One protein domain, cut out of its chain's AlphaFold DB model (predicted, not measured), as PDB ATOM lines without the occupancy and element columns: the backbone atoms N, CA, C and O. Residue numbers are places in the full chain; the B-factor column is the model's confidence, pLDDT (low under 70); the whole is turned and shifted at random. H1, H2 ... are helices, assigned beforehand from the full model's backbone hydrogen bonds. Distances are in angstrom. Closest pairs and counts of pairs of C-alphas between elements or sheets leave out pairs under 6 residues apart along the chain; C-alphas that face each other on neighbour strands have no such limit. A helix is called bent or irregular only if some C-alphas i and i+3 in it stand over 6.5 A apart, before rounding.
ATOM      1  N   GLU A   4     479.219 595.569 388.381       91.38
ATOM      2  CA  GLU A   4     480.051 594.428 388.769       91.38
ATOM      3  C   GLU A   4     479.202 593.188 389.060       91.38
ATOM      4  O   GLU A   4     479.556 592.090 388.641       91.38
ATOM      5  N   ARG A   5     478.028 593.365 389.687       88.50
ATOM      6  CA  ARG A   5     477.078 592.265 389.903       88.50
ATOM      7  C   ARG A   5     476.574 591.710 388.575       88.50
ATOM      8  O   ARG A   5     476.573 590.500 388.413       88.50
ATOM      9  N   SER A   6     476.150 592.568 387.643       89.44
ATOM     10  CA  SER A   6     475.690 592.115 386.320       89.44
ATOM     11  C   SER A   6     476.768 591.300 385.615       89.44
ATOM     12  O   SER A   6     476.522 590.168 385.229       89.44
ATOM     13  N   LYS A   7     477.991 591.838 385.547       92.31
ATOM     14  CA  LYS A   7     479.117 591.152 384.911       92.31
ATOM     15  C   LYS A   7     479.414 589.800 385.565       92.31
ATOM     16  O   LYS A   7     479.731 588.845 384.861       92.31
ATOM     17  N   PHE A   8     479.334 589.727 386.894       92.06
ATOM     18  CA  PHE A   8     479.510 588.478 387.623       92.06
ATOM     19  C   PHE A   8     478.434 587.457 387.257       92.06
ATOM     20  O   PHE A   8     478.794 586.356 386.865       92.06
ATOM     21  N   VAL A   9     477.151 587.831 387.329       90.69
ATOM     22  CA  VAL A   9     476.022 586.943 387.000       90.69
ATOM     23  C   VAL A   9     476.144 586.423 385.567       90.69
ATOM     24  O   VAL A   9     476.114 585.212 385.371       90.69
ATOM     25  N   ASP A  10     476.391 587.307 384.596       91.00
ATOM     26  CA  ASP A  10     476.517 586.929 383.183       91.00
ATOM     27  C   ASP A  10     477.685 585.950 382.960       91.00
ATOM     28  O   ASP A  10     477.566 584.972 382.225       91.00
ATOM     29  N   THR A  11     478.826 586.194 383.616       93.12
ATOM     30  CA  THR A  11     480.001 585.314 383.505       93.12
ATOM     31  C   THR A  11     479.761 583.979 384.206       93.12
ATOM     32  O   THR A  11     480.142 582.934 383.689       93.12
ATOM     33  N   PHE A  12     479.150 584.005 385.388       91.88
ATOM     34  CA  PHE A  12     478.878 582.819 386.189       91.88
ATOM     35  C   PHE A  12     477.912 581.875 385.462       91.88
ATOM     36  O   PHE A  12     478.190 580.683 385.355       91.88
ATOM     37  N   GLU A  13     476.829 582.414 384.896       90.50
ATOM     38  CA  GLU A  13     475.879 581.659 384.074       90.50
ATOM     39  C   GLU A  13     476.582 581.043 382.855       90.50
ATOM     40  O   GLU A  13     476.554 579.829 382.691       90.50
ATOM     41  N   ALA A  14     477.335 581.838 382.082       91.19
ATOM     42  CA  ALA A  14     478.024 581.355 380.881       91.19
ATOM     43  C   ALA A  14     479.081 580.263 381.146       91.19
ATOM     44  O   ALA A  14     479.366 579.442 380.271       91.19
ATOM     45  N   VAL A  15     479.709 580.268 382.325       92.88
ATOM     46  CA  VAL A  15     480.758 579.303 382.675       92.88
ATOM     47  C   VAL A  15     480.163 578.023 383.252       92.88
ATOM     48  O   VAL A  15     480.527 576.933 382.811       92.88
ATOM     49  N   PHE A  16     479.257 578.129 384.220       92.44
ATOM     50  CA  PHE A  16     478.854 576.982 385.036       92.44
ATOM     51  C   PHE A  16     477.518 576.370 384.622       92.44
ATOM     52  O   PHE A  16     477.312 575.190 384.892       92.44
ATOM     53  N   PHE A  17     476.633 577.121 383.959       91.88
ATOM     54  CA  PHE A  17     475.353 576.579 383.513       91.88
ATOM     55  C   PHE A  17     475.550 575.658 382.306       91.88
ATOM     56  O   PHE A  17     476.254 575.997 381.351       91.88
ATOM     57  N   ASP A  18     474.944 574.478 382.365       92.44
ATOM     58  CA  ASP A  18     474.853 573.557 381.242       92.44
ATOM     59  C   ASP A  18     473.422 573.578 380.699       92.44
ATOM     60  O   ASP A  18     472.506 573.090 381.353       92.44
ATOM     61  N   ASP A  19     473.226 574.133 379.499       90.88
ATOM     62  CA  ASP A  19     471.901 574.244 378.870       90.88
ATOM     63  C   ASP A  19     471.267 572.887 378.525       90.88
ATOM     64  O   ASP A  19     470.064 572.810 378.277       90.88
ATOM     65  N   ARG A  20     472.059 571.809 378.441       91.25
ATOM     66  CA  ARG A  20     471.556 570.468 378.104       91.25
ATOM     67  C   ARG A  20     471.047 569.760 379.345       91.25
ATOM     68  O   ARG A  20     470.014 569.102 379.282       91.25
ATOM     69  N   GLU A  21     471.785 569.875 380.444       91.69
ATOM     70  CA  GLU A  21     471.363 569.307 381.720       91.69
ATOM     71  C   GLU A  21     470.344 570.195 382.435       91.69
ATOM     72  O   GLU A  21     469.426 569.660 383.050       91.69
ATOM     73  N   GLY A  22     470.448 571.519 382.310       92.12
ATOM     74  CA  GLY A  22     469.542 572.472 382.944       92.12
ATOM     75  C   GLY A  22     469.937 572.842 384.375       92.12
ATOM     76  O   GLY A  22     469.066 573.057 385.214       92.12
ATOM     77  N   ALA A  23     471.235 572.888 384.693       93.06
ATOM     78  CA  ALA A  23     471.728 573.293 386.014       93.06
ATOM     79  C   ALA A  23     473.164 573.837 385.966       93.06
ATOM     80  O   ALA A  23     473.850 573.737 384.948       93.06
ATOM     81  N   TRP A  24     473.627 574.410 387.083       93.25
ATOM     82  CA  TRP A  24     475.020 574.828 387.251       93.25
ATOM     83  C   TRP A  24     475.864 573.705 387.817       93.25
ATOM     84  O   TRP A  24     475.534 573.207 388.884       93.25
ATOM     85  N   PHE A  25     476.979 573.393 387.172       93.06
ATOM     86  CA  PHE A  25     477.898 572.334 387.581       93.06
ATOM     87  C   PHE A  25     479.288 572.888 387.870       93.06
ATOM     88  O   PHE A  25     479.672 573.933 387.340       93.06
ATOM     89  N   ASP A  26     480.062 572.172 388.680       92.75
ATOM     90  CA  ASP A  26     481.448 572.539 388.948       92.75
ATOM     91  C   ASP A  26     482.303 572.353 387.687       92.75
ATOM     92  O   ASP A  26     482.157 571.380 386.950       92.75
ATOM     93  N   LEU A  27     483.214 573.295 387.426       92.88
ATOM     94  CA  LEU A  27     484.098 573.246 386.261       92.88
ATOM     95  C   LEU A  27     485.482 572.729 386.652       92.88
ATOM     96  O   LEU A  27     486.203 573.348 387.444       92.88
ATOM     97  N   ASN A  28     485.921 571.657 386.003       94.00
ATOM     98  CA  ASN A  28     487.303 571.223 386.074       94.00
ATOM     99  C   ASN A  28     488.182 572.108 385.181       94.00
ATOM    100  O   ASN A  28     488.263 571.920 383.973       94.00
ATOM    101  N   ILE A  29     488.924 573.042 385.776       94.50
ATOM    102  CA  ILE A  29     489.787 573.976 385.028       94.50
ATOM    103  C   ILE A  29     490.933 573.310 384.244       94.50
ATOM    104  O   ILE A  29     491.550 573.964 383.407       94.50
ATOM    105  N   ARG A  30     491.270 572.043 384.529       96.12
ATOM    106  CA  ARG A  30     492.328 571.319 383.807       96.12
ATOM    107  C   ARG A  30     491.818 570.699 382.514       96.12
ATOM    108  O   ARG A  30     492.567 570.684 381.543       96.12
ATOM    109  N   THR A  31     490.596 570.167 382.516       95.00
ATOM    110  CA  THR A  31     490.007 569.505 381.341       95.00
ATOM    111  C   THR A  31     489.042 570.411 380.583       95.00
ATOM    112  O   THR A  31     488.882 570.257 379.378       95.00
ATOM    113  N   GLY A  32     488.462 571.401 381.264       91.38
ATOM    114  CA  GLY A  32     487.376 572.233 380.754       91.38
ATOM    115  C   GLY A  32     486.002 571.572 380.868       91.38
ATOM    116  O   GLY A  32     485.020 572.175 380.442       91.38
ATOM    117  N   ASP A  33     485.922 570.369 381.441       91.50
ATOM    118  CA  ASP A  33     484.665 569.641 381.588       91.50
ATOM    119  C   ASP A  33     483.909 570.088 382.837       91.50
ATOM    120  O   ASP A  33     484.507 570.446 383.859       91.50
ATOM    121  N   ARG A  34     482.581 570.025 382.749       91.12
ATOM    122  CA  ARG A  34     481.695 570.156 383.901       91.12
ATOM    123  C   ARG A  34     481.546 568.796 384.573       91.12
ATOM    124  O   ARG A  34     481.339 567.798 383.887       91.12
ATOM    125  N   ASP A  35     481.686 568.771 385.891       87.31
ATOM    126  CA  ASP A  35     481.425 567.593 386.715       87.31
ATOM    127  C   ASP A  35     479.910 567.426 386.868       87.31
ATOM    128  O   ASP A  35     479.259 568.304 387.426       87.31
ATOM    129  N   ASP A  36     479.345 566.342 386.332       83.88
ATOM    130  CA  ASP A  36     477.898 566.114 386.306       83.88
ATOM    131  C   ASP A  36     477.360 565.414 387.567       83.88
ATOM    132  O   ASP A  36     476.175 565.053 387.624       83.88
ATOM    133  N   ASP A  37     478.198 565.241 388.588       85.50
ATOM    134  CA  ASP A  37     477.806 564.681 389.873       85.50
ATOM    135  C   ASP A  37     476.674 565.485 390.551       85.50
ATOM    136  O   ASP A  37     476.513 566.704 390.421       85.50
ATOM    137  N   ALA A  38     475.849 564.771 391.317       82.81
ATOM    138  CA  ALA A  38     474.676 565.327 391.977       82.81
ATOM    139  C   ALA A  38     475.033 565.957 393.333       82.81
ATOM    140  O   ALA A  38     475.080 565.265 394.350       82.81
ATOM    141  N   TYR A  39     475.203 567.280 393.368       88.50
ATOM    142  CA  TYR A  39     475.434 568.026 394.608       88.50
ATOM    143  C   TYR A  39     474.343 569.074 394.879       88.50
ATOM    144  O   TYR A  39     473.756 569.636 393.959       88.50
ATOM    145  N   PRO A  40     474.074 569.441 396.143       87.81
ATOM    146  CA  PRO A  40     473.146 570.539 396.445       87.81
ATOM    147  C   PRO A  40     473.615 571.903 395.925       87.81
ATOM    148  O   PRO A  40     472.807 572.824 395.790       87.81
ATOM    149  N   SER A  41     474.916 572.046 395.633       89.25
ATOM    150  CA  SER A  41     475.505 573.261 395.060       89.25
ATOM    151  C   SER A  41     474.859 573.664 393.733       89.25
ATOM    152  O   SER A  41     474.785 574.863 393.465       89.25
ATOM    153  N   LEU A  42     474.289 572.709 392.982       89.62
ATOM    154  CA  LEU A  42     473.547 572.953 391.738       89.62
ATOM    155  C   LEU A  42     472.432 574.008 391.912       89.62
ATOM    156  O   LEU A  42     472.099 574.721 390.970       89.62
ATOM    157  N   ALA A  43     471.853 574.133 393.113       87.56
ATOM    158  CA  ALA A  43     470.753 575.057 393.408       87.56
ATOM    159  C   ALA A  43     471.192 576.372 394.084       87.56
ATOM    160  O   ALA A  43     470.373 577.272 394.283       87.56
ATOM    161  N   VAL A  44     472.469 576.517 394.456       90.44
ATOM    162  CA  VAL A  44     472.980 577.723 395.139       90.44
ATOM    163  C   VAL A  44     472.759 579.006 394.326       90.44
ATOM    164  O   VAL A  44     472.403 580.025 394.929       90.44
ATOM    165  N   PRO A  45     472.897 579.010 392.987       90.50
ATOM    166  CA  PRO A  45     472.620 580.207 392.195       90.50
ATOM    167  C   PRO A  45     471.156 580.652 392.281       90.50
ATOM    168  O   PRO A  45     470.902 581.855 392.306       90.50
ATOM    169  N   LEU A  46     470.205 579.720 392.446       85.94
ATOM    170  CA  LEU A  46     468.804 580.056 392.727       85.94
ATOM    171  C   LEU A  46     468.648 580.713 394.099       85.94
ATOM    172  O   LEU A  46     468.056 581.783 394.204       85.94
ATOM    173  N   PHE A  47     469.216 580.101 395.143       86.06
ATOM    174  CA  PHE A  47     469.136 580.615 396.515       86.06
ATOM    175  C   PHE A  47     469.736 582.021 396.660       86.06
ATOM    176  O   PHE A  47     469.245 582.837 397.435       86.06
ATOM    177  N   THR A  48     470.807 582.301 395.919       88.25
ATOM    178  CA  THR A  48     471.531 583.580 395.971       88.25
ATOM    179  C   THR A  48     471.016 584.619 394.975       88.25
ATOM    180  O   THR A  48     471.558 585.724 394.925       88.25
ATOM    181  N   GLU A  49     469.998 584.281 394.175       84.88
ATOM    182  CA  GLU A  49     469.494 585.111 393.072       84.88
ATOM    183  C   GLU A  49     470.614 585.542 392.101       84.88
ATOM    184  O   GLU A  49     470.648 586.669 391.585       84.88
ATOM    185  N   CYS A  50     471.577 584.642 391.878       85.25
ATOM    186  CA  CYS A  50     472.727 584.828 390.998       85.25
ATOM    187  C   CYS A  50     472.465 584.241 389.603       85.25
ATOM    188  O   CYS A  50     473.229 583.425 389.092       85.25
ATOM    189  N   TYR A  51     471.362 584.661 388.994       83.31
ATOM    190  CA  TYR A  51     470.957 584.269 387.649       83.31
ATOM    191  C   TYR A  51     470.202 585.407 386.966       83.31
ATOM    192  O   TYR A  51     469.759 586.364 387.620       83.31
ATOM    193  N   SER A  52     470.054 585.330 385.644       79.44
ATOM    194  CA  SER A  52     469.233 586.290 384.912       79.44
ATOM    195  C   SER A  52     467.754 586.170 385.301       79.44
ATOM    196  O   SER A  52     467.084 585.189 384.984       79.44
ATOM    197  N   THR A  53     467.190 587.208 385.928       69.62
ATOM    198  CA  THR A  53     465.764 587.247 386.321       69.62
ATOM    199  C   THR A  53     464.798 587.231 385.132       69.62
ATOM    200  O   THR A  53     463.595 587.083 385.315       69.62
ATOM    201  N   LEU A  54     465.299 587.431 383.909       71.56
ATOM    202  CA  LEU A  54     464.507 587.308 382.684       71.56
ATOM    203  C   LEU A  54     464.327 585.846 382.257       71.56
ATOM    204  O   LEU A  54     463.469 585.564 381.421       71.56
ATOM    205  N   ASN A  55     465.100 584.922 382.832       73.69
ATOM    206  CA  ASN A  55     465.111 583.522 382.443       73.69
ATOM    207  C   ASN A  55     464.386 582.646 383.476       73.69
ATOM    208  O   ASN A  55     464.969 581.796 384.143       73.69
ATOM    209  N   ASN A  56     463.075 582.867 383.617       71.94
ATOM    210  CA  ASN A  56     462.236 582.119 384.565       71.94
ATOM    211  C   ASN A  56     462.234 580.598 384.320       71.94
ATOM    212  O   ASN A  56     461.950 579.845 385.249       71.94
ATOM    213  N   HIS A  57     462.554 580.148 383.101       84.62
ATOM    214  CA  HIS A  57     462.637 578.724 382.771       84.62
ATOM    215  C   HIS A  57     463.796 578.020 383.484       84.62
ATOM    216  O   HIS A  57     463.611 576.895 383.932       84.62
ATOM    217  N   MET A  58     464.914 578.709 383.744       87.25
ATOM    218  CA  MET A  58     466.061 578.113 384.441       87.25
ATOM    219  C   MET A  58     465.707 577.568 385.828       87.25
ATOM    220  O   MET A  58     466.271 576.573 386.270       87.25
ATOM    221  N   MET A  59     464.766 578.202 386.535       86.88
ATOM    222  CA  MET A  59     464.315 577.695 387.836       86.88
ATOM    223  C   MET A  59     463.622 576.335 387.707       86.88
ATOM    224  O   MET A  59     463.778 575.481 388.579       86.88
ATOM    225  N   VAL A  60     462.851 576.150 386.633       90.81
ATOM    226  CA  VAL A  60     462.160 574.894 386.332       90.81
ATOM    227  C   VAL A  60     463.182 573.832 385.939       90.81
ATOM    228  O   VAL A  60     463.169 572.754 386.525       90.81
ATOM    229  N   ASP A  61     464.121 574.169 385.055       92.69
ATOM    230  CA  ASP A  61     465.166 573.249 384.588       92.69
ATOM    231  C   ASP A  61     466.013 572.706 385.752       92.69
ATOM    232  O   ASP A  61     466.264 571.502 385.867       92.69
ATOM    233  N   VAL A  62     466.389 573.582 386.689       92.12
ATOM    234  CA  VAL A  62     467.170 573.191 387.871       92.12
ATOM    235  C   VAL A  62     466.344 572.295 388.786       92.12
ATOM    236  O   VAL A  62     466.853 571.291 389.279       92.12
ATOM    237  N   LEU A  63     465.062 572.612 389.003       91.25
ATOM    238  CA  LEU A  63     464.172 571.768 389.801       91.25
ATOM    239  C   LEU A  63     464.033 570.366 389.189       91.25
ATOM    240  O   LEU A  63     464.143 569.372 389.910       91.25
ATOM    241  N   GLU A  64     463.836 570.281 387.874       93.69
ATOM    242  CA  GLU A  64     463.772 569.017 387.137       93.69
ATOM    243  C   GLU A  64     465.090 568.243 387.233       93.69
ATOM    244  O   GLU A  64     465.086 567.025 387.438       93.69
ATOM    245  N   THR A  65     466.226 568.939 387.176       94.06
ATOM    246  CA  THR A  65     467.553 568.335 387.350       94.06
ATOM    247  C   THR A  65     467.727 567.754 388.748       94.06
ATOM    248  O   THR A  65     468.123 566.597 388.881       94.06
ATOM    249  N   LEU A  66     467.367 568.495 389.804       92.00
ATOM    250  CA  LEU A  66     467.420 568.005 391.189       92.00
ATOM    251  C   LEU A  66     466.534 566.765 391.386       92.00
ATOM    252  O   LEU A  66     466.920 565.831 392.094       92.00
ATOM    253  N   GLN A  67     465.356 566.732 390.754       93.06
ATOM    254  CA  GLN A  67     464.464 565.569 390.772       93.06
ATOM    255  C   GLN A  67     465.075 564.371 390.033       93.06
ATOM    256  O   GLN A  67     465.117 563.272 390.593       93.06
ATOM    257  N   ARG A  68     465.581 564.582 388.810       94.19
ATOM    258  CA  ARG A  68     466.200 563.552 387.959       94.19
ATOM    259  C   ARG A  68     467.458 562.960 388.593       94.19
ATOM    260  O   ARG A  68     467.653 561.750 388.532       94.19
ATOM    261  N   LYS A  69     468.273 563.795 389.242       91.69
ATOM    262  CA  LYS A  69     469.479 563.400 389.987       91.69
ATOM    263  C   LYS A  69     469.159 562.842 391.389       91.69
ATOM    264  O   LYS A  69     470.064 562.427 392.102       91.69
ATOM    265  N   GLY A  70     467.884 562.803 391.793       92.44
ATOM    266  CA  GLY A  70     467.418 562.141 393.020       92.44
ATOM    267  C   GLY A  70     467.566 562.948 394.314       92.44
ATOM    268  O   GLY A  70     467.171 562.468 395.375       92.44
TER     269      GLY A  70
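AT A GLANCE: This is residues 4 to 70 of the 81 residues of the protein "Alpha,alpha-trehalase" of Anisakis simplex (UniProt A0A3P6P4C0). Picture a helical hairpin of H2 and H3 on one side and a longer helix, H1, on the other, touching neither of them; between H1 and H2 the chain runs through a long stretch with no named element, residues 17 to 39, which begins between H1 and the hairpin and then loops far out from the middle of the domain around residues 28 to 35 before it comes back to H2. That stretch folds back on itself in two short antiparallel pairings, and its C-alphas lie 2 to 19 A from the mean of all C-alphas. The printed part has 67 residues, with three named helices in the order H1, H2, H3 and no named strand; the class is all helix, though under half of the residues, 33 of 67, are in named elements. The whole is compact, with a radius of gyration of the C-alphas of 11.6 A, and spans 32 by 30 by 18 A.

IN THESE COORDINATES: Find C-alpha 4 at (480.051, 594.428, 388.769); here H1, residues 4 to 16, begins, and it runs 17.9 A from first to last C-alpha. Next read residues 17 to 39, where residues 17 to 18 pair with residues 23 to 24, and residues 26 to 27 pair with residues 34 to 35, both antiparallel. At C-alpha 40, at (473.146, 570.539, 396.445), you reach H2, residues 40 to 47, whose first and last C-alphas are 10.8 A apart. H2 is irregular: C-alphas 42 and 45 are 7.3 A apart. H3, residues 57 to 68, measures 16.4 A and ends at C-alpha 68, at (466.200, 563.552, 387.959).

HOW THE PARTS SIT: Start at H1, which touches no helix: it is apart from H2 and apart from H3. Then look at H2 and H3, which touch, with 4 pairs of C-alphas within 8 A. Their closest C-alphas are those of Ala 43 and Val 62, 6.9 A apart. Their lines stand at a shallow tilt of 23 degrees, and they run opposite ways as a helical hairpin, with their centres 10.7 A apart. Check the backbone O and N atoms: in H1 and H3 every O i to N i+4 pair is within hydrogen-bond range. In H2, 1 of 4 such pairs is within range, beside 4 of 5 O i to N i+3 pairs.

THE WHOLE: Compare Glu 4 with Gly 70, the first and last printed residues: their C-alphas are the two farthest apart, at 34.9 A. The printed part has no cut. The link from H1 to H2, 23 residues, is long, and the link from H2 to H3, 9 residues, is short. In the B-factor column the mean pLDDT of the printed part is 89.2, and residue 53, in the link from H2 to H3, is the one printed residue under 70.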